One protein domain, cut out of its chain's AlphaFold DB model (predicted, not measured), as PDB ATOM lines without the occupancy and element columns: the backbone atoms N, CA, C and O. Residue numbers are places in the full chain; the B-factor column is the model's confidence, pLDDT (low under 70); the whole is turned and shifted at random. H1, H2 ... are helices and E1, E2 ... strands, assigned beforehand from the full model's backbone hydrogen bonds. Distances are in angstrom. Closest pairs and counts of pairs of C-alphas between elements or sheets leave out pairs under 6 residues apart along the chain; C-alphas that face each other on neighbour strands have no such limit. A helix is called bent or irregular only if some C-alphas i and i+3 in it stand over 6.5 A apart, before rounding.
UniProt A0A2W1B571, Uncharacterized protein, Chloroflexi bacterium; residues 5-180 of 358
ATOM      1  N   ALA A   5     168.500 164.015 177.329       87.44
ATOM      2  CA  ALA A   5     167.856 162.975 176.524       87.44
ATOM      3  C   ALA A   5     168.535 161.596 176.659       87.44
ATOM      4  O   ALA A   5     167.849 160.578 176.786       87.44
ATOM      5  N   ALA A   6     169.872 161.550 176.680       90.00
ATOM      6  CA  ALA A   6     170.614 160.309 176.894       90.00
ATOM      7  C   ALA A   6     170.383 159.756 178.309       90.00
ATOM      8  O   ALA A   6     170.185 158.554 178.472       90.00
ATOM      9  N   ASN A   7     170.334 160.632 179.316       91.31
ATOM     10  CA  ASN A   7     170.013 160.257 180.693       91.31
ATOM     11  C   ASN A   7     168.591 159.687 180.810       91.31
ATOM     12  O   ASN A   7     168.413 158.618 181.394       91.31
ATOM     13  N   ARG A   8     167.593 160.328 180.187       89.62
ATOM     14  CA  ARG A   8     166.214 159.809 180.135       89.62
ATOM     15  C   ARG A   8     166.147 158.420 179.504       89.62
ATOM     16  O   ARG A   8     165.592 157.510 180.107       89.62
ATOM     17  N   THR A   9     166.783 158.238 178.347       93.31
ATOM     18  CA  THR A   9     166.827 156.939 177.649       93.31
ATOM     19  C   THR A   9     167.478 155.869 178.524       93.31
ATOM     20  O   THR A   9     166.912 154.807 178.748       93.31
ATOM     21  N   LYS A  10     168.631 156.183 179.123       93.00
ATOM     22  CA  LYS A  10     169.346 155.252 179.996       93.00
ATOM     23  C   LYS A  10     168.537 154.870 181.236       93.00
ATOM     24  O   LYS A  10     168.556 153.708 181.635       93.00
ATOM     25  N   ARG A  11     167.842 155.827 181.861       94.19
ATOM     26  CA  ARG A  11     166.943 155.547 182.988       94.19
ATOM     27  C   ARG A  11     165.806 154.624 182.547       94.19
ATOM     28  O   ARG A  11     165.543 153.655 183.252       94.19
ATOM     29  N   ALA A  12     165.196 154.887 181.390       93.38
ATOM     30  CA  ALA A  12     164.148 154.050 180.803       93.38
ATOM     31  C   ALA A  12     164.592 152.588 180.673       93.38
ATOM     32  O   ALA A  12     163.908 151.687 181.154       93.38
ATOM     33  N   ASP A  13     165.775 152.373 180.090       93.69
ATOM     34  CA  ASP A  13     166.326 151.040 179.850       93.69
ATOM     35  C   ASP A  13     166.555 150.284 181.163       93.69
ATOM     36  O   ASP A  13     166.209 149.106 181.286       93.69
ATOM     37  N   VAL A  14     167.122 150.966 182.169       95.25
ATOM     38  CA  VAL A  14     167.337 150.380 183.498       95.25
ATOM     39  C   VAL A  14     166.002 150.024 184.142       95.25
ATOM     40  O   VAL A  14     165.834 148.916 184.648       95.25
ATOM     41  N   LEU A  15     165.043 150.944 184.104       95.44
ATOM     42  CA  LEU A  15     163.744 150.796 184.741       95.44
ATOM     43  C   LEU A  15     162.919 149.659 184.129       95.44
ATOM     44  O   LEU A  15     162.350 148.855 184.865       95.44
ATOM     45  N   GLN A  16     162.907 149.536 182.799       93.44
ATOM     46  CA  GLN A  16     162.201 148.459 182.106       93.44
ATOM     47  C   GLN A  16     162.790 147.085 182.457       93.44
ATOM     48  O   GLN A  16     162.047 146.139 182.733       93.44
ATOM     49  N   GLN A  17     164.121 146.977 182.521       94.06
ATOM     50  CA  GLN A  17     164.790 145.738 182.932       94.06
ATOM     51  C   GLN A  17     164.547 145.412 184.412       94.06
ATOM     52  O   GLN A  17     164.322 144.249 184.756       94.06
ATOM     53  N   LEU A  18     164.541 146.418 185.294       93.94
ATOM     54  CA  LEU A  18     164.211 146.257 186.713       93.94
ATOM     55  C   LEU A  18     162.782 145.747 186.908       93.94
ATOM     56  O   LEU A  18     162.573 144.777 187.643       93.94
ATOM     57  N   ALA A  19     161.818 146.377 186.237       94.19
ATOM     58  CA  ALA A  19     160.415 146.002 186.307       94.19
ATOM     59  C   ALA A  19     160.220 144.548 185.865       94.19
ATOM     60  O   ALA A  19     159.647 143.753 186.604       94.19
ATOM     61  N   HIS A  20     160.790 144.160 184.722       91.38
ATOM     62  CA  HIS A  20     160.622 142.809 184.190       91.38
ATOM     63  C   HIS A  20     161.330 141.725 185.020       91.38
ATOM     64  O   HIS A  20     160.801 140.632 185.192       91.38
ATOM     65  N   SER A  21     162.526 142.005 185.548       89.62
ATOM     66  CA  SER A  21     163.344 140.986 186.228       89.62
ATOM     67  C   SER A  21     163.006 140.789 187.709       89.62
ATOM     68  O   SER A  21     163.151 139.683 188.230       89.62
ATOM     69  N   ARG A  22     162.596 141.850 188.417       91.25
ATOM     70  CA  ARG A  22     162.412 141.828 189.882       91.25
ATOM     71  C   ARG A  22     160.993 142.152 190.331       91.25
ATOM     72  O   ARG A  22     160.626 141.770 191.441       91.25
ATOM     73  N   PHE A  23     160.219 142.841 189.498       94.25
ATOM     74  CA  PHE A  23     158.893 143.358 189.843       94.25
ATOM     75  C   PHE A  23     157.848 142.982 188.793       94.25
ATOM     76  O   PHE A  23     156.955 143.766 188.487       94.25
ATOM     77  N   ALA A  24     157.955 141.771 188.243       93.06
ATOM     78  CA  ALA A  24     156.944 141.195 187.366       93.06
ATOM     79  C   ALA A  24     155.713 140.793 188.195       93.06
ATOM     80  O   ALA A  24     155.449 139.610 188.416       93.06
ATOM     81  N   PHE A  25     155.020 141.797 188.731       95.31
ATOM     82  CA  PHE A  25     153.747 141.653 189.415       95.31
ATOM     83  C   PHE A  25     152.606 142.017 188.455       95.31
ATOM     84  O   PHE A  25     152.728 143.011 187.736       95.31
ATOM     85  N   PRO A  26     151.514 141.239 188.435       95.44
ATOM     86  CA  PRO A  26     151.212 140.128 189.343       95.44
ATOM     87  C   PRO A  26     152.062 138.872 189.088       95.44
ATOM     88  O   PRO A  26     152.500 138.607 187.973       95.44
ATOM     89  N   SER A  27     152.307 138.094 190.146       94.06
ATOM     90  CA  SER A  27     153.107 136.858 190.097       94.06
ATOM     91  C   SER A  27     152.390 135.707 190.805       94.06
ATOM     92  O   SER A  27     151.526 135.950 191.643       94.06
ATOM     93  N   ALA A  28     152.792 134.454 190.565       93.94
ATOM     94  CA  ALA A  28     152.193 133.296 191.243       93.94
ATOM     95  C   ALA A  28     152.278 133.376 192.785       93.94
ATOM     96  O   ALA A  28     151.371 132.928 193.477       93.94
ATOM     97  N   ALA A  29     153.347 133.973 193.327       92.50
ATOM     98  CA  ALA A  29     153.521 134.156 194.769       92.50
ATOM     99  C   ALA A  29     152.758 135.372 195.325       92.50
ATOM    100  O   ALA A  29     152.501 135.445 196.525       92.50
ATOM    101  N   ARG A  30     152.454 136.353 194.469       94.75
ATOM    102  CA  ARG A  30     151.792 137.617 194.821       94.75
ATOM    103  C   ARG A  30     150.824 137.996 193.697       94.75
ATOM    104  O   ARG A  30     151.179 138.837 192.865       94.75
ATOM    105  N   PRO A  31     149.658 137.330 193.625       95.25
ATOM    106  CA  PRO A  31     148.701 137.545 192.544       95.25
ATOM    107  C   PRO A  31     148.006 138.903 192.651       95.25
ATOM    108  O   PRO A  31     147.655 139.476 191.632       95.25
ATOM    109  N   ASP A  32     147.874 139.441 193.866       95.12
ATOM    110  CA  ASP A  32     147.170 140.706 194.109       95.12
ATOM    111  C   ASP A  32     148.094 141.929 194.036       95.12
ATOM    112  O   ASP A  32     147.729 143.008 194.484       95.12
ATOM    113  N   TRP A  33     149.345 141.764 193.607       96.19
ATOM    114  CA  TRP A  33     150.277 142.884 193.494       96.19
ATOM    115  C   TRP A  33     150.308 143.375 192.054       96.19
ATOM    116  O   TRP A  33     150.335 142.574 191.125       96.19
ATOM    117  N   GLU A  34     150.385 144.686 191.877       96.12
ATOM    118  CA  GLU A  34     150.513 145.330 190.573       96.12
ATOM    119  C   GLU A  34     151.757 146.214 190.577       96.12
ATOM    120  O   GLU A  34     152.014 146.931 191.546       96.12
ATOM    121  N   THR A  35     152.548 146.157 189.506       96.44
ATOM    122  CA  THR A  35     153.668 147.080 189.293       96.44
ATOM    123  C   THR A  35     153.353 148.034 188.161       96.44
ATOM    124  O   THR A  35     153.090 147.612 187.039       96.44
ATOM    125  N   VAL A  36     153.440 149.325 188.463       95.88
ATOM    126  CA  VAL A  36     153.253 150.417 187.515       95.88
ATOM    127  C   VAL A  36     154.576 151.150 187.342       95.88
ATOM    128  O   VAL A  36     155.271 151.449 188.315       95.88
ATOM    129  N   VAL A  37     154.932 151.420 186.089       96.38
ATOM    130  CA  VAL A  37     156.173 152.095 185.704       96.38
ATOM    131  C   VAL A  37     155.810 153.448 185.101       96.38
ATOM    132  O   VAL A  37     155.112 153.505 184.094       96.38
ATOM    133  N   ASN A  38     156.294 154.540 185.694       95.06
ATOM    134  CA  ASN A  38     155.994 155.912 185.259       95.06
ATOM    135  C   ASN A  38     157.017 156.432 184.243       95.06
ATOM    136  O   ASN A  38     157.568 157.523 184.392       95.06
ATOM    137  N   HIS A  39     157.330 155.622 183.238       91.75
ATOM    138  CA  HIS A  39     158.229 156.017 182.163       91.75
ATOM    139  C   HIS A  39     157.838 155.320 180.852       91.75
ATOM    140  O   HIS A  39     157.588 154.113 180.870       91.75
ATOM    141  N   PRO A  40     157.867 156.017 179.700       87.88
ATOM    142  CA  PRO A  40     158.162 157.451 179.541       87.88
ATOM    143  C   PRO A  40     157.054 158.365 180.067       87.88
ATOM    144  O   PRO A  40     157.337 159.505 180.427       87.88
ATOM    145  N   ASP A  41     155.836 157.843 180.173       91.38
ATOM    146  CA  ASP A  41     154.665 158.609 180.572       91.38
ATOM    147  C   ASP A  41     154.273 158.316 182.030       91.38
ATOM    148  O   ASP A  41     154.358 157.167 182.480       91.38
ATOM    149  N   PRO A  42     153.823 159.330 182.787       92.56
ATOM    150  CA  PRO A  42     153.313 159.138 184.138       92.56
ATOM    151  C   PRO A  42     151.982 158.369 184.119       92.56
ATOM    152  O   PRO A  42     151.007 158.808 183.516       92.56
ATOM    153  N   GLN A  43     151.927 157.235 184.819       94.44
ATOM    154  CA  GLN A  43     150.751 156.359 184.909       94.44
ATOM    155  C   GLN A  43     150.112 156.341 186.306       94.44
ATOM    156  O   GLN A  43     148.900 156.189 186.436       94.44
ATOM    157  N   MET A  44     150.903 156.501 187.367       94.06
ATOM    158  CA  MET A  44     150.452 156.458 188.755       94.06
ATOM    159  C   MET A  44     151.187 157.499 189.592       94.06
ATOM    160  O   MET A  44     152.371 157.361 189.900       94.06
ATOM    161  N   GLY A  45     150.460 158.549 189.960       93.25
ATOM    162  CA  GLY A  45     150.956 159.590 190.843       93.25
ATOM    163  C   GLY A  45     150.653 159.277 192.302       93.25
ATOM    164  O   GLY A  45     149.713 158.552 192.632       93.25
ATOM    165  N   ILE A  46     151.429 159.883 193.190       92.75
ATOM    166  CA  ILE A  46     151.162 159.883 194.623       92.75
ATOM    167  C   ILE A  46     150.872 161.305 195.049       92.75
ATOM    168  O   ILE A  46     151.664 162.216 194.797       92.75
ATOM    169  N   GLN A  47     149.736 161.484 195.708       89.81
ATOM    170  CA  GLN A  47     149.362 162.778 196.237       89.81
ATOM    171  C   GLN A  47     150.172 163.067 197.501       89.81
ATOM    172  O   GLN A  47     150.181 162.273 198.451       89.81
ATOM    173  N   LEU A  48     150.862 164.205 197.509       85.38
ATOM    174  CA  LEU A  48     151.574 164.692 198.685       85.38
ATOM    175  C   LEU A  48     150.594 165.386 199.637       85.38
ATOM    176  O   LEU A  48     149.626 166.014 199.212       85.38
ATOM    177  N   ARG A  49     150.876 165.327 200.945       80.31
ATOM    178  CA  ARG A  49     150.069 166.027 201.963       80.31
ATOM    179  C   ARG A  49     150.066 167.546 201.785       80.31
ATOM    180  O   ARG A  49     149.085 168.188 202.122       80.31
ATOM    181  N   SER A  50     151.149 168.099 201.244       79.88
ATOM    182  CA  SER A  50     151.284 169.519 200.897       79.88
ATOM    183  C   SER A  50     150.414 169.948 199.710       79.88
ATOM    184  O   SER A  50     150.442 171.113 199.330       79.88
ATOM    185  N   GLY A  51     149.690 169.017 199.084       83.06
ATOM    186  CA  GLY A  51     149.146 169.203 197.748       83.06
ATOM    187  C   GLY A  51     150.186 168.877 196.673       83.06
ATOM    188  O   GLY A  51     151.390 168.813 196.932       83.06
ATOM    189  N   GLY A  52     149.697 168.627 195.461       89.06
ATOM    190  CA  GLY A  52     150.514 168.210 194.323       89.06
ATOM    191  C   GLY A  52     150.672 166.694 194.184       89.06
ATOM    192  O   GLY A  52     150.296 165.909 195.059       89.06
ATOM    193  N   TRP A  53     151.225 166.304 193.039       92.69
ATOM    194  CA  TRP A  53     151.450 164.918 192.645       92.69
ATOM    195  C   TRP A  53     152.933 164.692 192.390       92.69
ATOM    196  O   TRP A  53     153.564 165.472 191.678       92.69
ATOM    197  N   ILE A  54     153.470 163.606 192.937       94.25
ATOM    198  CA  ILE A  54     154.803 163.114 192.598       94.25
ATOM    199  C   ILE A  54     154.687 161.771 191.883       94.25
ATOM    200  O   ILE A  54     153.857 160.938 192.246       94.25
ATOM    201  N   TYR A  55     155.519 161.561 190.868       96.44
ATOM    202  CA  TYR A  55     155.535 160.344 190.059       96.44
ATOM    203  C   TYR A  55     156.871 159.623 190.288       96.44
ATOM    204  O   TYR A  55     157.887 160.035 189.728       96.44
ATOM    205  N   PRO A  56     156.911 158.593 191.153       96.94
ATOM    206  CA  PRO A  56     158.096 157.749 191.320       96.94
ATOM    207  C   PRO A  56     158.331 156.944 190.046       96.94
ATOM    208  O   PRO A  56     157.370 156.647 189.351       96.94
ATOM    209  N   ASP A  57     159.554 156.510 189.761       97.31
ATOM    210  CA  ASP A  57     159.817 155.745 188.533       97.31
ATOM    211  C   ASP A  57     159.060 154.402 188.517       97.31
ATOM    212  O   ASP A  57     158.580 153.962 187.472       97.31
ATOM    213  N   LEU A  58     158.916 153.760 189.681       97.12
ATOM    214  CA  LEU A  58     158.181 152.505 189.833       97.12
ATOM    215  C   LEU A  58     157.346 152.507 191.116       97.12
ATOM    216  O   LEU A  58     157.821 152.886 192.190       97.12
ATOM    217  N   VAL A  59     156.102 152.047 190.997       96.94
ATOM    218  CA  VAL A  59     155.149 151.901 192.100       96.94
ATOM    219  C   VAL A  59     154.654 150.466 192.132       96.94
ATOM    220  O   VAL A  59     154.171 149.954 191.128       96.94
ATOM    221  N   VAL A  60     154.756 149.818 193.290       96.56
ATOM    222  CA  VAL A  60     154.107 148.527 193.528       96.56
ATOM    223  C   VAL A  60     152.939 148.747 194.467       96.56
ATOM    224  O   VAL A  60     153.125 149.234 195.588       96.56
ATOM    225  N   THR A  61     151.749 148.369 194.019       96.19
ATOM    226  CA  THR A  61     150.529 148.428 194.822       96.19
ATOM    227  C   THR A  61     149.966 147.038 195.073       96.19
ATOM    228  O   THR A  61     150.344 146.070 194.415       96.19
ATOM    229  N   GLU A  62     149.103 146.929 196.074       94.12
ATOM    230  CA  GLU A  62     148.347 145.718 196.367       94.12
ATOM    231  C   GLU A  62     146.846 145.971 196.211       94.12
ATOM    232  O   GLU A  62     146.301 146.948 196.739       94.12
ATOM    233  N   GLU A  63     146.186 145.056 195.512       90.56
ATOM    234  CA  GLU A  63     144.746 144.972 195.360       90.56
ATOM    235  C   GLU A  63     144.099 144.095 196.452       90.56
ATOM    236  O   GLU A  63     144.724 143.170 196.982       90.56
ATOM    237  N   PRO A  64     142.822 144.345 196.789       84.31
ATOM    238  CA  PRO A  64     142.015 145.496 196.380       84.31
ATOM    239  C   PRO A  64     142.382 146.760 197.184       84.31
ATOM    240  O   PRO A  64     142.609 146.686 198.390       84.31
ATOM    241  N   GLY A  65     142.393 147.930 196.532       81.44
ATOM    242  CA  GLY A  65     142.541 149.241 197.196       81.44
ATOM    243  C   GLY A  65     143.794 150.048 196.841       81.44
ATOM    244  O   GLY A  65     143.945 151.162 197.347       81.44
ATOM    245  N   HIS A  66     144.660 149.512 195.976       86.94
ATOM    246  CA  HIS A  66     145.921 150.124 195.552       86.94
ATOM    247  C   HIS A  66     146.790 150.584 196.733       86.94
ATOM    248  O   HIS A  66     147.328 151.688 196.749       86.94
ATOM    249  N   PHE A  67     146.947 149.743 197.755       89.38
ATOM    250  CA  PHE A  67     147.819 150.088 198.876       89.38
ATOM    251  C   PHE A  67     149.274 150.104 198.417       89.38
ATOM    252  O   PHE A  67     149.772 149.106 197.898       89.38
ATOM    253  N   ILE A  68     149.969 151.222 198.627       93.44
ATOM    254  CA  ILE A  68     151.374 151.367 198.239       93.44
ATOM    255  C   ILE A  68     152.227 150.396 199.064       93.44
ATOM    256  O   ILE A  68     152.382 150.547 200.277       93.44
ATOM    257  N   ARG A  69     152.813 149.403 198.393       94.38
ATOM    258  CA  ARG A  69     153.756 148.448 198.990       94.38
ATOM    259  C   ARG A  69     155.202 148.865 198.793       94.38
ATOM    260  O   ARG A  69     156.037 148.569 199.645       94.38
ATOM    261  N   MET A  70     155.498 149.542 197.690       95.75
ATOM    262  CA  MET A  70     156.848 149.989 197.380       95.75
ATOM    263  C   MET A  70     156.826 151.175 196.425       95.75
ATOM    264  O   MET A  70     156.133 151.149 195.413       95.75
ATOM    265  N   LEU A  71     157.645 152.175 196.739       97.06
ATOM    266  CA  LEU A  71     158.000 153.278 195.856       97.06
ATOM    267  C   LEU A  71     159.462 153.135 195.483       97.06
ATOM    268  O   LEU A  71     160.288 152.882 196.360       97.06
ATOM    269  N   ALA A  72     159.797 153.305 194.213       97.56
ATOM    270  CA  ALA A  72     161.168 153.208 193.754       97.56
ATOM    271  C   ALA A  72     161.547 154.366 192.836       97.56
ATOM    272  O   ALA A  72     160.763 154.797 191.990       97.56
ATOM    273  N   LEU A  73     162.780 154.836 193.012       97.69
ATOM    274  CA  LEU A  73     163.411 155.831 192.157       97.69
ATOM    275  C   LEU A  73     164.754 155.297 191.653       97.69
ATOM    276  O   LEU A  73     165.562 154.808 192.446       97.69
ATOM    277  N   VAL A  74     164.983 155.399 190.345       97.69
ATOM    278  CA  VAL A  74     166.214 155.006 189.658       97.69
ATOM    279  C   VAL A  74     167.020 156.254 189.326       97.69
ATOM    280  O   VAL A  74     166.660 157.075 188.480       97.69
ATOM    281  N   VAL A  75     168.159 156.367 189.993       97.00
ATOM    282  CA  VAL A  75     169.032 157.536 189.937       97.00
ATOM    283  C   VAL A  75     170.275 157.209 189.110       97.00
ATOM    284  O   VAL A  75     170.815 156.099 189.186       97.00
ATOM    285  N   LEU A  76     170.726 158.161 188.296       96.69
ATOM    286  CA  LEU A  76     171.981 158.087 187.547       96.69
ATOM    287  C   LEU A  76     173.154 158.625 188.376       96.69
ATOM    288  O   LEU A  76     172.983 159.162 189.461       96.69
ATOM    289  N   ARG A  77     174.389 158.449 187.896       95.81
ATOM    290  CA  ARG A  77     175.589 158.791 188.686       95.81
ATOM    291  C   ARG A  77     175.656 160.281 189.035       95.81
ATOM    292  O   ARG A  77     176.079 160.618 190.131       95.81
ATOM    293  N   ASP A  78     175.280 161.129 188.093       95.00
ATOM    294  CA  ASP A  78     175.250 162.590 188.181       95.00
ATOM    295  C   ASP A  78     174.070 163.133 188.999       95.00
ATOM    296  O   ASP A  78     174.069 164.304 189.354       95.00
ATOM    297  N   GLU A  79     173.111 162.279 189.352       96.31
ATOM    298  CA  GLU A  79     171.911 162.639 190.117       96.31
ATOM    299  C   GLU A  79     172.007 162.209 191.592       96.31
ATOM    300  O   GLU A  79     171.082 162.414 192.373       96.31
ATOM    301  N   VAL A  80     173.124 161.594 192.009       97.31
ATOM    302  CA  VAL A  80     173.388 161.271 193.423       97.31
ATOM    303  C   VAL A  80     173.926 162.522 194.125       97.31
ATOM    304  O   VAL A  80     175.106 162.603 194.467       97.31
ATOM    305  N   THR A  81     173.059 163.519 194.294       97.38
ATOM    306  CA  THR A  81     173.381 164.840 194.855       97.38
ATOM    307  C   THR A  81     172.405 165.223 195.969       97.38
ATOM    308  O   THR A  81     171.335 164.629 196.108       97.38
ATOM    309  N   GLU A  82     172.775 166.204 196.797       97.44
ATOM    310  CA  GLU A  82     171.907 166.693 197.880       97.44
ATOM    311  C   GLU A  82     170.649 167.395 197.349       97.44
ATOM    312  O   GLU A  82     169.569 167.206 197.906       97.44
ATOM    313  N   ILE A  83     170.772 168.135 196.241       96.81
ATOM    314  CA  ILE A  83     169.661 168.855 195.597       96.81
ATOM    315  C   ILE A  83     168.587 167.860 195.135       96.81
ATOM    316  O   ILE A  83     167.440 167.936 195.569       96.81
ATOM    317  N   GLU A  84     168.975 166.842 194.360       97.12
ATOM    318  CA  GLU A  84     168.059 165.777 193.917       97.12
ATOM    319  C   GLU A  84     167.430 165.025 195.102       97.12
ATOM    320  O   GLU A  84     166.256 164.633 195.074       97.12
ATOM    321  N   ALA A  85     168.195 164.843 196.181       97.44
ATOM    322  CA  ALA A  85     167.696 164.207 197.388       97.44
ATOM    323  C   ALA A  85     166.613 165.035 198.094       97.44
ATOM    324  O   ALA A  85     165.605 164.475 198.537       97.44
ATOM    325  N   LEU A  86     166.785 166.354 198.180       95.81
ATOM    326  CA  LEU A  86     165.792 167.261 198.751       95.81
ATOM    327  C   LEU A  86     164.530 167.348 197.890       95.81
ATOM    328  O   LEU A  86     163.428 167.258 198.432       95.81
ATOM    329  N   GLU A  87     164.689 167.472 196.574       94.94
ATOM    330  CA  GLU A  87     163.576 167.693 195.649       94.94
ATOM    331  C   GLU A  87     162.759 166.428 195.376       94.94
ATOM    332  O   GLU A  87     161.532 166.483 195.309       94.94
ATOM    333  N   ARG A  88     163.412 165.266 195.231       95.69
ATOM    334  CA  ARG A  88     162.737 164.031 194.787       95.69
ATOM    335  C   ARG A  88     162.727 162.934 195.836       95.69
ATOM    336  O   ARG A  88     161.696 162.294 196.036       95.69
ATOM    337  N   TRP A  89     163.842 162.692 196.524       97.19
ATOM    338  CA  TRP A  89     163.943 161.536 197.428       97.19
ATOM    339  C   TRP A  89     163.166 161.785 198.722       97.19
ATOM    340  O   TRP A  89     162.432 160.914 199.193       97.19
ATOM    341  N   ARG A  90     163.281 162.993 199.285       96.44
ATOM    342  CA  ARG A  90     162.639 163.363 200.548       96.44
ATOM    343  C   ARG A  90     161.109 163.334 200.459       96.44
ATOM    344  O   ARG A  90     160.511 162.711 201.340       96.44
ATOM    345  N   PRO A  91     160.438 163.902 199.437       95.75
ATOM    346  CA  PRO A  91     158.986 163.779 199.330       95.75
ATOM    347  C   PRO A  91     158.528 162.323 199.186       95.75
ATOM    348  O   PRO A  91     157.583 161.918 199.862       95.75
ATOM    349  N   LEU A  92     159.243 161.509 198.399       96.12
ATOM    350  CA  LEU A  92     158.933 160.083 198.235       96.12
ATOM    351  C   LEU A  92     159.090 159.288 199.536       96.12
ATOM    352  O   LEU A  92     158.231 158.467 199.850       96.12
ATOM    353  N   SER A  93     160.124 159.576 200.333       95.69
ATOM    354  CA  SER A  93     160.329 158.932 201.641       95.69
ATOM    355  C   SER A  93     159.189 159.174 202.632       95.69
ATOM    356  O   SER A  93     158.916 158.329 203.480       95.69
ATOM    357  N   LYS A  94     158.500 160.316 202.510       94.00
ATOM    358  CA  LYS A  94     157.333 160.662 203.332       94.00
ATOM    359  C   LYS A  94     156.039 160.049 202.797       94.00
ATOM    360  O   LYS A  94     155.065 159.954 203.539       94.00
ATOM    361  N   ALA A  95     156.014 159.674 201.518       91.62
ATOM    362  CA  ALA A  95     154.828 159.174 200.837       91.62
ATOM    363  C   ALA A  95     154.595 157.667 201.059       91.62
ATOM    364  O   ALA A  95     153.451 157.217 201.049       91.62
ATOM    365  N   GLY A  96     155.650 156.879 201.289       92.56
ATOM    366  CA  GLY A  96     155.525 155.443 201.543       92.56
ATOM    367  C   GLY A  96     156.871 154.716 201.654       92.56
ATOM    368  O   GLY A  96     157.914 155.364 201.737       92.56
ATOM    369  N   PRO A  97     156.873 153.366 201.648       94.81
ATOM    370  CA  PRO A  97     158.093 152.558 201.705       94.81
ATOM    371  C   PRO A  97     158.991 152.803 200.482       94.81
ATOM    372  O   PRO A  97     158.780 152.236 199.408       94.81
ATOM    373  N   PHE A  98     159.985 153.675 200.648       96.44
ATOM    374  CA  PHE A  98     160.784 154.204 199.548       96.44
ATOM    375  C   PHE A  98     162.128 153.483 199.385       96.44
ATOM    376  O   PHE A  98     162.927 153.400 200.318       96.44
ATOM    377  N   TYR A  99     162.385 152.986 198.178       97.44
ATOM    378  CA  TYR A  99     163.620 152.324 197.779       97.44
ATOM    379  C   TYR A  99     164.373 153.165 196.752       97.44
ATOM    380  O   TYR A  99     163.816 153.592 195.740       97.44
ATOM    381  N   LEU A 100     165.672 153.327 196.975       97.88
ATOM    382  CA  LEU A 100     166.543 154.082 196.084       97.88
ATOM    383  C   LEU A 100     167.438 153.132 195.281       97.88
ATOM    384  O   LEU A 100     168.212 152.367 195.857       97.88
ATOM    385  N   PHE A 101     167.347 153.186 193.953       97.94
ATOM    386  CA  PHE A 101     168.189 152.418 193.038       97.94
ATOM    387  C   PHE A 101     169.302 153.310 192.495       97.94
ATOM    388  O   PHE A 101     169.066 154.179 191.659       97.94
ATOM    389  N   VAL A 102     170.530 153.071 192.944       97.88
ATOM    390  CA  VAL A 102     171.708 153.874 192.582       97.88
ATOM    391  C   VAL A 102     172.713 153.060 191.768       97.88
ATOM    392  O   VAL A 102     172.754 151.836 191.895       97.88
ATOM    393  N   PRO A 103     173.579 153.683 190.956       97.94
ATOM    394  CA  PRO A 103     174.609 152.942 190.240       97.94
ATOM    395  C   PRO A 103     175.576 152.255 191.216       97.94
ATOM    396  O   PRO A 103     175.860 152.769 192.303       97.94
ATOM    397  N   ALA A 104     176.140 151.114 190.825       96.50
ATOM    398  CA  ALA A 104     177.161 150.435 191.617       96.50
ATOM    399  C   ALA A 104     178.319 151.386 191.986       96.50
ATOM    400  O   ALA A 104     178.815 152.153 191.155       96.50
ATOM    401  N   GLY A 105     178.720 151.349 193.261       94.88
ATOM    402  CA  GLY A 105     179.708 152.258 193.853       94.88
ATOM    403  C   GLY A 105     179.136 153.552 194.450       94.88
ATOM    404  O   GLY A 105     179.850 154.221 195.186       94.88
ATOM    405  N   GLN A 106     177.863 153.893 194.206       97.88
ATOM    406  CA  GLN A 106     177.247 155.131 194.721       97.88
ATOM    407  C   GLN A 106     176.424 154.953 196.007       97.88
ATOM    408  O   GLN A 106     176.003 155.940 196.608       97.88
ATOM    409  N   ALA A 107     176.224 153.720 196.488       96.06
ATOM    410  CA  ALA A 107     175.418 153.463 197.688       96.06
ATOM    411  C   ALA A 107     175.934 154.188 198.940       96.06
ATOM    412  O   ALA A 107     175.135 154.710 199.712       96.06
ATOM    413  N   GLY A 108     177.255 154.266 199.128       91.94
ATOM    414  CA  GLY A 108     177.845 154.972 200.267       91.94
ATOM    415  C   GLY A 108     177.590 156.482 200.237       91.94
ATOM    416  O   GLY A 108     177.292 157.069 201.276       91.94
ATOM    417  N   ALA A 109     177.667 157.104 199.055       95.38
ATOM    418  CA  ALA A 109     177.363 158.522 198.873       95.38
ATOM    419  C   ALA A 109     175.871 158.800 199.106       95.38
ATOM    420  O   ALA A 109     175.529 159.641 199.932       95.38
ATOM    421  N   ALA A 110     174.993 158.013 198.477       97.19
ATOM    422  CA  ALA A 110     173.549 158.133 198.645       97.19
ATOM    423  C   ALA A 110     173.107 157.948 200.107       97.19
ATOM    424  O   ALA A 110     172.312 158.735 200.616       97.19
ATOM    425  N   ASN A 111     173.661 156.954 200.813       95.12
ATOM    426  CA  ASN A 111     173.351 156.725 202.225       95.12
ATOM    427  C   ASN A 111     173.809 157.895 203.110       95.12
ATOM    428  O   ASN A 111     173.091 158.298 204.021       95.12
ATOM    429  N   ARG A 112     174.986 158.474 202.834       91.75
ATOM    430  CA  ARG A 112     175.482 159.654 203.557       91.75
ATOM    431  C   ARG A 112     174.537 160.844 203.389       91.75
ATOM    432  O   ARG A 112     174.133 161.409 204.398       91.75
ATOM    433  N   ILE A 113     174.137 161.145 202.149       96.56
ATOM    434  CA  ILE A 113     173.182 162.218 201.825       96.56
ATOM    435  C   ILE A 113     171.855 161.984 202.557       96.56
ATOM    436  O   ILE A 113     171.352 162.874 203.238       96.56
ATOM    437  N   CYS A 114     171.312 160.764 202.499       95.50
ATOM    438  CA  CYS A 114     170.055 160.448 203.177       95.50
ATOM    439  C   CYS A 114     170.155 160.617 204.698       95.50
ATOM    440  O   CYS A 114     169.241 161.163 205.307       95.50
ATOM    441  N   ARG A 115     171.267 160.202 205.318       91.25
ATOM    442  CA  ARG A 115     171.492 160.385 206.760       91.25
ATOM    443  C   ARG A 115     171.625 161.855 207.147       91.25
ATOM    444  O   ARG A 115     171.041 162.255 208.146       91.25
ATOM    445  N   GLN A 116     172.365 162.638 206.367       92.50
ATOM    446  CA  GLN A 116     172.569 164.069 206.598       92.50
ATOM    447  C   GLN A 116     171.256 164.855 206.486       92.50
ATOM    448  O   GLN A 116     170.999 165.736 207.297       92.50
ATOM    449  N   LEU A 117     170.397 164.492 205.529       93.88
ATOM    450  CA  LEU A 117     169.118 165.162 205.273       93.88
ATOM    451  C   LEU A 117     167.924 164.558 206.038       93.88
ATOM    452  O   LEU A 117     166.785 165.001 205.858       93.88
ATOM    453  N   GLY A 118     168.150 163.527 206.860       91.88
ATOM    454  CA  GLY A 118     167.090 162.833 207.600       91.88
ATOM    455  C   GLY A 118     166.050 162.146 206.703       91.88
ATOM    456  O   GLY A 118     164.864 162.134 207.027       91.88
ATOM    457  N   ILE A 119     166.466 161.609 205.552       95.06
ATOM    458  CA  ILE A 119     165.604 160.899 204.597       95.06
ATOM    459  C   ILE A 119     165.518 159.422 204.996       95.06
ATOM    460  O   ILE A 119     166.523 158.707 205.020       95.06
ATOM    461  N   THR A 120     164.307 158.941 205.275       91.31
ATOM    462  CA  THR A 120     164.055 157.547 205.665       91.31
ATOM    463  C   THR A 120     163.876 156.648 204.444       91.31
ATOM    464  O   THR A 120     162.926 156.803 203.681       91.31
ATOM    465  N   LEU A 121     164.768 155.673 204.267       94.38
ATOM    466  CA  LEU A 121     164.700 154.700 203.174       94.38
ATOM    467  C   LEU A 121     164.280 153.323 203.689       94.38
ATOM    468  O   LEU A 121     164.816 152.844 204.687       94.38
ATOM    469  N   ALA A 122     163.401 152.647 202.949       93.62
ATOM    470  CA  ALA A 122     163.150 151.217 203.118       93.62
ATOM    471  C   ALA A 122     164.367 150.386 202.663       93.62
ATOM    472  O   ALA A 122     164.695 149.362 203.262       93.62
ATOM    473  N   GLY A 123     165.096 150.856 201.643       94.31
ATOM    474  CA  GLY A 123     166.374 150.268 201.247       94.31
ATOM    475  C   GLY A 123     167.091 151.027 200.130       94.31
ATOM    476  O   GLY A 123     166.482 151.791 199.383       94.31
ATOM    477  N   ILE A 124     168.395 150.785 200.003       96.94
ATOM    478  CA  ILE A 124     169.221 151.203 198.866       96.94
ATOM    479  C   ILE A 124     169.658 149.955 198.112       96.94
ATOM    480  O   ILE A 124     170.253 149.029 198.674       96.94
ATOM    481  N   ARG A 125     169.412 149.962 196.808       97.00
ATOM    482  CA  ARG A 125     169.842 148.923 195.880       97.00
ATOM    483  C   ARG A 125     170.822 149.509 194.890       97.00
ATOM    484  O   ARG A 125     170.647 150.624 194.409       97.00
ATOM    485  N   THR A 126     171.860 148.751 194.586       97.38
ATOM    486  CA  THR A 126     172.808 149.107 193.536       97.38
ATOM    487  C   THR A 126     172.454 148.404 192.244       97.38
ATOM    488  O   THR A 126     172.051 147.244 192.274       97.38
ATOM    489  N   TRP A 127     172.621 149.093 191.119       96.81
ATOM    490  CA  TRP A 127     172.463 148.519 189.790       96.81
ATOM    491  C   TRP A 127     173.728 148.706 188.945       96.81
ATOM    492  O   TRP A 127     174.433 149.715 189.050       96.81
ATOM    493  N   ARG A 128     174.033 147.725 188.095       96.12
ATOM    494  CA  ARG A 128     175.081 147.811 187.066       96.12
ATOM    495  C   ARG A 128     174.669 147.023 185.829       96.12
ATOM    496  O   ARG A 128     173.921 146.061 185.941       96.12
ATOM    497  N   PHE A 129     175.180 147.409 184.666       93.25
ATOM    498  CA  PHE A 129     175.034 146.601 183.458       93.25
ATOM    499  C   PHE A 129     176.129 145.538 183.411       93.25
ATOM    500  O   PHE A 129     177.314 145.864 183.486       93.25
ATOM    501  N   THR A 130     175.722 144.284 183.248       93.25
ATOM    502  CA  THR A 130     176.606 143.138 183.057       93.25
ATOM    503  C   THR A 130     176.337 142.553 181.674       93.25
ATOM    504  O   THR A 130     175.190 142.276 181.326       93.25
ATOM    505  N   ALA A 131     177.390 142.339 180.879       87.69
ATOM    506  CA  ALA A 131     177.275 141.908 179.479       87.69
ATOM    507  C   ALA A 131     176.488 140.596 179.289       87.69
ATOM    508  O   ALA A 131     175.877 140.394 178.247       87.69
ATOM    509  N   ALA A 132     176.491 139.719 180.297       86.19
ATOM    510  CA  ALA A 132     175.847 138.410 180.238       86.19
ATOM    511  C   ALA A 132     174.346 138.418 180.586       86.19
ATOM    512  O   ALA A 132     173.611 137.582 180.074       86.19
ATOM    513  N   TYR A 133     173.888 139.327 181.457       81.69
ATOM    514  CA  TYR A 133     172.558 139.223 182.085       81.69
ATOM    515  C   TYR A 133     171.760 140.536 182.108       81.69
ATOM    516  O   TYR A 133     170.673 140.577 182.679       81.69
ATOM    517  N   GLY A 134     172.275 141.614 181.508       90.06
ATOM    518  CA  GLY A 134     171.628 142.928 181.551       90.06
ATOM    519  C   GLY A 134     171.848 143.635 182.889       90.06
ATOM    520  O   GLY A 134     172.965 143.642 183.412       90.06
ATOM    521  N   VAL A 135     170.810 144.283 183.424       94.06
ATOM    522  CA  VAL A 135     170.882 144.997 184.709       94.06
ATOM    523  C   VAL A 135     170.938 144.015 185.881       94.06
ATOM    524  O   VAL A 135     169.961 143.353 186.226       94.06
ATOM    525  N   GLU A 136     172.084 143.975 186.550       94.44
ATOM    526  CA  GLU A 136     172.274 143.262 187.806       94.44
ATOM    527  C   GLU A 136     171.966 144.192 188.983       94.44
ATOM    528  O   GLU A 136     172.478 145.313 189.046       94.44
ATOM    529  N   VAL A 137     171.152 143.709 189.926       94.56
ATOM    530  CA  VAL A 137     170.732 144.452 191.123       94.56
ATOM    531  C   VAL A 137     171.207 143.744 192.376       94.56
ATOM    532  O   VAL A 137     170.914 142.560 192.557       94.56
ATOM    533  N   VAL A 138     171.859 144.493 193.262       94.38
ATOM    534  CA  VAL A 138     172.354 144.007 194.552       94.38
ATOM    535  C   VAL A 138     171.854 144.919 195.668       94.38
ATOM    536  O   VAL A 138     171.978 146.143 195.575       94.38
ATOM    537  N   ASP A 139     171.302 144.332 196.730       91.62
ATOM    538  CA  ASP A 139     170.932 145.066 197.941       91.62
ATOM    539  C   ASP A 139     172.206 145.589 198.621       91.62
ATOM    540  O   ASP A 139     173.076 144.814 199.011       91.62
ATOM    541  N   ALA A 140     172.344 146.913 198.719       86.62
ATOM    542  CA  ALA A 140     173.523 147.553 199.309       86.62
ATOM    543  C   ALA A 140     173.269 148.019 200.746       86.62
ATOM    544  O   ALA A 140     174.191 148.097 201.553       86.62
ATOM    545  N   TYR A 141     172.015 148.335 201.056       83.69
ATOM    546  CA  TYR A 141     171.566 148.689 202.389       83.69
ATOM    547  C   TYR A 141     170.093 148.323 202.523       83.69
ATOM    548  O   TYR A 141     169.252 148.806 201.766       83.69
ATOM    549  N   SER A 142     169.770 147.491 203.499       74.75
ATOM    550  CA  SER A 142     168.410 147.408 204.019       74.75
ATOM    551  C   SER A 142     168.336 148.430 205.144       74.75
ATOM    552  O   SER A 142     169.219 148.431 206.005       74.75
ATOM    553  N   GLY A 143     167.346 149.329 205.116       62.81
ATOM    554  CA  GLY A 143     167.138 150.247 206.236       62.81
ATOM    555  C   GLY A 143     167.085 149.470 207.554       62.81
ATOM    556  O   GLY A 143     166.712 148.292 207.531       62.81
ATOM    557  N   PRO A 144     167.458 150.070 208.702       54.44
ATOM    558  CA  PRO A 144     167.062 149.516 209.975       54.44
ATOM    559  C   PRO A 144     165.550 149.489 209.901       54.44
ATOM    560  O   PRO A 144     164.899 150.524 209.934       54.44
ATOM    561  N   ASP A 145     164.997 148.309 209.712       54.06
ATOM    562  CA  ASP A 145     163.675 148.063 210.200       54.06
ATOM    563  C   ASP A 145     163.897 147.946 211.712       54.06
ATOM    564  O   ASP A 145     164.390 146.913 212.182       54.06
ATOM    565  N   PRO A 146     163.708 149.050 212.466       49.09
ATOM    566  CA  PRO A 146     164.219 149.159 213.831       49.09
ATOM    567  C   PRO A 146     163.567 148.121 214.745       49.09
ATOM    568  O   PRO A 146     164.025 147.886 215.860       49.09
ATOM    569  N   LEU A 147     162.511 147.476 214.251       48.94
ATOM    570  CA  LEU A 147     161.765 146.476 214.958       48.94
ATOM    571  C   LEU A 147     161.779 145.104 214.273       48.94
ATOM    572  O   LEU A 147     161.450 144.139 214.950       48.94
ATOM    573  N   ALA A 148     162.203 144.942 213.012       57.91
ATOM    574  CA  ALA A 148     162.301 143.608 212.400       57.91
ATOM    575  C   ALA A 148     163.222 142.673 213.182       57.91
ATOM    576  O   ALA A 148     162.866 141.521 213.397       57.91
ATOM    577  N   SER A 149     164.374 143.154 213.648       49.84
ATOM    578  CA  SER A 149     165.318 142.349 214.438       49.84
ATOM    579  C   SER A 149     164.709 141.918 215.776       49.84
ATOM    580  O   SER A 149     164.891 140.786 216.215       49.84
ATOM    581  N   VAL A 150     163.940 142.809 216.407       56.22
ATOM    582  CA  VAL A 150     163.279 142.577 217.701       56.22
ATOM    583  C   VAL A 150     162.049 141.677 217.536       56.22
ATOM    584  O   VAL A 150     161.823 140.764 218.323       56.22
ATOM    585  N   PHE A 151     161.267 141.874 216.477       62.19
ATOM    586  CA  PHE A 151     160.055 141.110 216.188       62.19
ATOM    587  C   PHE A 151     160.343 139.765 215.522       62.19
ATOM    588  O   PHE A 151     159.568 138.828 215.702       62.19
ATOM    589  N   ALA A 152     161.465 139.609 214.821       62.16
ATOM    590  CA  ALA A 152     161.924 138.309 214.333       62.16
ATOM    591  C   ALA A 152     162.175 137.335 215.493       62.16
ATOM    592  O   ALA A 152     161.879 136.148 215.353       62.16
ATOM    593  N   LEU A 153     162.630 137.852 216.641       64.62
ATOM    594  CA  LEU A 153     162.831 137.095 217.878       64.62
ATOM    595  C   LEU A 153     161.519 136.777 218.619       64.62
ATOM    596  O   LEU A 153     161.495 135.865 219.443       64.62
ATOM    597  N   LEU A 154     160.416 137.476 218.322       55.91
ATOM    598  CA  LEU A 154     159.105 137.160 218.892       55.91
ATOM    599  C   LEU A 154     158.444 135.982 218.148       55.91
ATOM    600  O   LEU A 154     158.497 135.920 216.911       55.91
ATOM    601  N   PRO A 155     157.737 135.084 218.867       69.69
ATOM    602  CA  PRO A 155     156.857 134.087 218.262       69.69
ATOM    603  C   PRO A 155     155.863 134.745 217.290       69.69
ATOM    604  O   PRO A 155     155.428 135.871 217.547       69.69
ATOM    605  N   PRO A 156     155.413 134.060 216.219       64.94
ATOM    606  CA  PRO A 156     154.490 134.632 215.227       64.94
ATOM    607  C   PRO A 156     153.234 135.271 215.844       64.94
ATOM    608  O   PRO A 156     152.719 136.272 215.351       64.94
ATOM    609  N   MET A 157     152.778 134.728 216.975       67.44
ATOM    610  CA  MET A 157     151.613 135.191 217.730       67.44
ATOM    611  C   MET A 157     151.856 136.473 218.542       67.44
ATOM    612  O   MET A 157     150.899 137.072 219.009       67.44
ATOM    613  N   LEU A 158     153.094 136.931 218.718       58.53
ATOM    614  CA  LEU A 158     153.430 138.135 219.494       58.53
ATOM    615  C   LEU A 158     154.038 139.250 218.640       58.53
ATOM    616  O   LEU A 158     154.204 140.369 219.115       58.53
ATOM    617  N   ARG A 159     154.317 138.977 217.362       65.88
ATOM    618  CA  ARG A 159     154.699 140.017 216.405       65.88
ATOM    619  C   ARG A 159     153.549 141.019 216.261       65.88
ATOM    620  O   ARG A 159     152.403 140.580 216.084       65.88
ATOM    621  N   PRO A 160     153.814 142.335 216.324       51.25
ATOM    622  CA  PRO A 160     152.785 143.325 216.065       51.25
ATOM    623  C   PRO A 160     152.205 143.138 214.670       51.25
ATOM    624  O   PRO A 160     152.840 142.600 213.765       51.25
ATOM    625  N   ARG A 161     150.958 143.574 214.514       43.03
ATOM    626  CA  ARG A 161     150.099 143.235 213.375       43.03
ATOM    627  C   ARG A 161     150.684 143.637 212.014       43.03
ATOM    628  O   ARG A 161     150.463 142.922 211.047       43.03
ATOM    629  N   ALA A 162     151.494 144.697 211.967       43.25
ATOM    630  CA  ALA A 162     152.245 145.124 210.782       43.25
ATOM    631  C   ALA A 162     153.309 144.103 210.306       43.25
ATOM    632  O   ALA A 162     153.719 144.145 209.151       43.25
ATOM    633  N   TYR A 163     153.721 143.178 211.181       49.19
ATOM    634  CA  TYR A 163     154.772 142.171 210.976       49.19
ATOM    635  C   TYR A 163     154.266 140.723 211.028       49.19
ATOM    636  O   TYR A 163     155.062 139.781 210.949       49.19
ATOM    637  N   ARG A 164     152.950 140.507 211.167       47.88
ATOM    638  CA  ARG A 164     152.363 139.181 210.944       47.88
ATOM    639  C   ARG A 164     152.114 138.990 209.446       47.88
ATOM    640  O   ARG A 164     151.585 139.895 208.810       47.88
ATOM    641  N   PRO A 165     152.422 137.811 208.882       40.34
ATOM    642  CA  PRO A 165     152.126 137.508 207.481       40.34
ATOM    643  C   PRO A 165     150.618 137.406 207.193       40.34
ATOM    644  O   PRO A 165     150.228 137.319 206.032       40.34
ATOM    645  N   ASP A 166     149.771 137.422 208.228       37.53
ATOM    646  CA  ASP A 166     148.330 137.272 208.082       37.53
ATOM    647  C   ASP A 166     147.639 138.636 207.928       37.53
ATOM    648  O   ASP A 166     147.454 139.407 208.879       37.53
ATOM    649  N   ARG A 167     147.329 138.931 206.661       50.22
ATOM    650  CA  ARG A 167     146.622 140.100 206.135       50.22
ATOM    651  C   ARG A 167     145.281 140.304 206.846       50.22
ATOM    652  O   ARG A 167     144.407 139.448 206.763       50.22
ATOM    653  N   ARG A 168     145.076 141.498 207.410       39.91
ATOM    654  CA  ARG A 168     143.866 142.348 207.288       39.91
ATOM    655  C   ARG A 168     143.974 143.486 208.306       39.91
ATOM    656  O   ARG A 168     144.204 143.235 209.486       39.91
ATOM    657  N   HIS A 169     143.758 144.706 207.817       37.59
ATOM    658  CA  HIS A 169     143.875 146.006 208.491       37.59
ATOM    659  C   HIS A 169     145.295 146.564 208.649       37.59
ATOM    660  O   HIS A 169     145.942 146.386 209.676       37.59
ATOM    661  N   ILE A 170     145.728 147.308 207.627       40.44
ATOM    662  CA  ILE A 170     146.706 148.394 207.762       40.44
ATOM    663  C   ILE A 170     145.937 149.708 207.571       40.44
ATOM    664  O   ILE A 170     145.028 149.786 206.744       40.44
ATOM    665  N   ASP A 171     146.264 150.676 208.422       37.59
ATOM    666  CA  ASP A 171     145.596 151.956 208.641       37.59
ATOM    667  C   ASP A 171     145.326 152.803 207.391       37.59
ATOM    668  O   ASP A 171     146.111 152.848 206.445       37.59
ATOM    669  N   ARG A 172     144.243 153.589 207.482       38.12
ATOM    670  CA  ARG A 172     143.770 154.634 206.548       38.12
ATOM    671  C   ARG A 172     144.745 155.820 206.350       38.12
ATOM    672  O   ARG A 172     144.342 156.859 205.840       38.12
ATOM    673  N   SER A 173     146.000 155.703 206.777       41.78
ATOM    674  CA  SER A 173     146.937 156.831 206.918       41.78
ATOM    675  C   SER A 173     147.834 157.075 205.700       41.78
ATOM    676  O   SER A 173     148.583 158.057 205.686       41.78
ATOM    677  N   TYR A 174     147.779 156.198 204.695       43.00
ATOM    678  CA  TYR A 174     148.512 156.355 203.439       43.00
ATOM    679  C   TYR A 174     147.604 156.971 202.378       43.00
ATOM    680  O   TYR A 174     146.438 156.593 202.257       43.00
ATOM    681  N   SER A 175     148.132 157.941 201.627       52.41
ATOM    682  CA  SER A 175     147.421 158.544 200.504       52.41
ATOM    683  C   SER A 175     147.048 157.452 199.506       52.41
ATOM    684  O   SER A 175     147.896 156.663 199.088       52.41
ATOM    685  N   HIS A 176     145.766 157.388 199.145       53.19
ATOM    686  CA  HIS A 176     145.322 156.523 198.062       53.19
ATOM    687  C   HIS A 176     146.024 156.987 196.782       53.19
ATOM    688  O   HIS A 176     145.845 158.145 196.390       53.19
ATOM    689  N   PRO A 177     146.848 156.141 196.140       55.75
ATOM    690  CA  PRO A 177     147.366 156.482 194.830       55.75
ATOM    691  C   PRO A 177     146.171 156.586 193.885       55.75
ATOM    692  O   PRO A 177     145.305 155.708 193.860       55.75
ATOM    693  N   ALA A 178     146.102 157.678 193.130       62.75
ATOM    694  CA  ALA A 178     145.146 157.769 192.043       62.75
ATOM    695  C   ALA A 178     145.845 157.261 190.779       62.75
ATOM    696  O   ALA A 178     146.911 157.783 190.428       62.75
ATOM    697  N   PRO A 179     145.280 156.264 190.078       61.12
ATOM    698  CA  PRO A 179     145.714 156.003 188.717       61.12
ATOM    699  C   PRO A 179     145.536 157.294 187.911       61.12
ATOM    700  O   PRO A 179     144.498 157.956 188.020       61.12
ATOM    701  N   ALA A 180     146.536 157.664 187.106       54.38
ATOM    702  CA  ALA A 180     146.322 158.654 186.060       54.38
ATOM    703  C   ALA A 180     145.194 158.088 185.191       54.38
ATOM    704  O   ALA A 180     145.315 156.977 184.676       54.38
TER     705      ALA A 180
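What this domain is: This is residues 5 to 180 of the 358 residues of an uncharacterized protein of Chloroflexi bacterium (UniProt A0A2W1B571). A six-stranded sheet, curled like part of a barrel, wraps round one long helix, H1, while H2 and H3 pack on its opposite face. Beside this body, E2 belongs to a looped stretch near one edge of the sheet, and the last residues lead away from E7 through the short H4 and a long loop, coming back to pair briefly with E2. The printed part has 176 residues with four named helices and seven named strands, in the order H1 E1 E2 E3 E4 H2 E5 H3 E6 E7 H4. The sheet is mixed, in the order E1, E3, E4, E5, E6, E7, and the class is mixed, helices and strands. The whole is compact, with a radius of gyration of the C-alphas of 16.5 A, and spans 50 by 40 by 34 A.

Where its parts are: In the sheet, E1 is residues 33 to 37, 13.4 A from first to last C-alpha, and E3 is residues 58 to 62, 13.6 A. E4 is residues 67 to 74, 21.2 A, beginning at C-alpha 67 at (147.819, 150.088, 198.876). E5 is residues 98 to 103, 16.7 A; E6 is residues 123 to 130, 22.1 A; E7 is residues 134 to 142, 23.1 A, and ends at C-alpha 142 at (168.410, 147.408, 204.019). H1 is residues 5 to 22, 25.6 A, beginning at C-alpha 5 at (167.856, 162.975, 176.524). H2 is residues 82 to 95, 18.9 A, and H3 is residues 107 to 116, 14.1 A. E2 is residues 44 to 47, 9.9 A, and H4 is residues 148 to 152, 5.7 A.

How they stand to each other: The sheet is strongly twisted, its C-alphas lying up to 6.7 A off the best plane, and E1 and E7 are its edge strands. E4 and E5 are parallel at 20 degrees, with N 99 and O 71 within hydrogen-bond range at 2.8 A. E5 and E6 are parallel at 32 degrees, with N 125 and O 100 at 2.9 A. E3 and E4 form an antiparallel hairpin, with N 60 and O 70 at 2.9 A. E1 and E3 are antiparallel, with N 36 and O 59 at 2.8 A. E6 and E7 form the other hairpin, with N 128 and O 136 at 3.0 A. E4, H2, E5 and E5, H3, E6 are strand-helix-strand units, two parallel neighbour strands with a helix between, each with a right-handed crossover. With H2 and H3 on one face of the sheet and H1 on the other, there are three layers. The sheet curls round H1; the closest C-alphas of H1 and E7 are those of Gln 17 and Val 135, 6.4 A apart. H2 has a height over the sheet of 10.0 A and stands at 6 degrees to E5 on the local plane, along the strands. H3, also at a height of 10.0 A, stands at 24 degrees to E6 on the local plane, along the strands. H2 and H3 only just touch, only at their ends, with 3 pairs of C-alphas within 8 A, the closest being Glu 82 and Ile 113 at 6.1 A; they are about perpendicular at 76 degrees. H2 is irregular, but only just: C-alphas 87 and 90 are 6.6 A apart. E2 pairs with no named strand, but its residues 44 to 45 pair antiparallel with residues 178 to 179. H4 is not on the sheet. Every O i to N i+4 pair is within hydrogen-bond range in H1, H3 and H4; in H2, 8 of 10 are.

The domain as a whole: The two C-alphas farthest apart, those of Ala 5 and Met 157, are 52.3 A apart. The printed part has no cut, and no link between named elements is long. Residues 153 to 180 hold no named element. The mean pLDDT of the printed part is 84.6, and residues 143 to 180 are under 70.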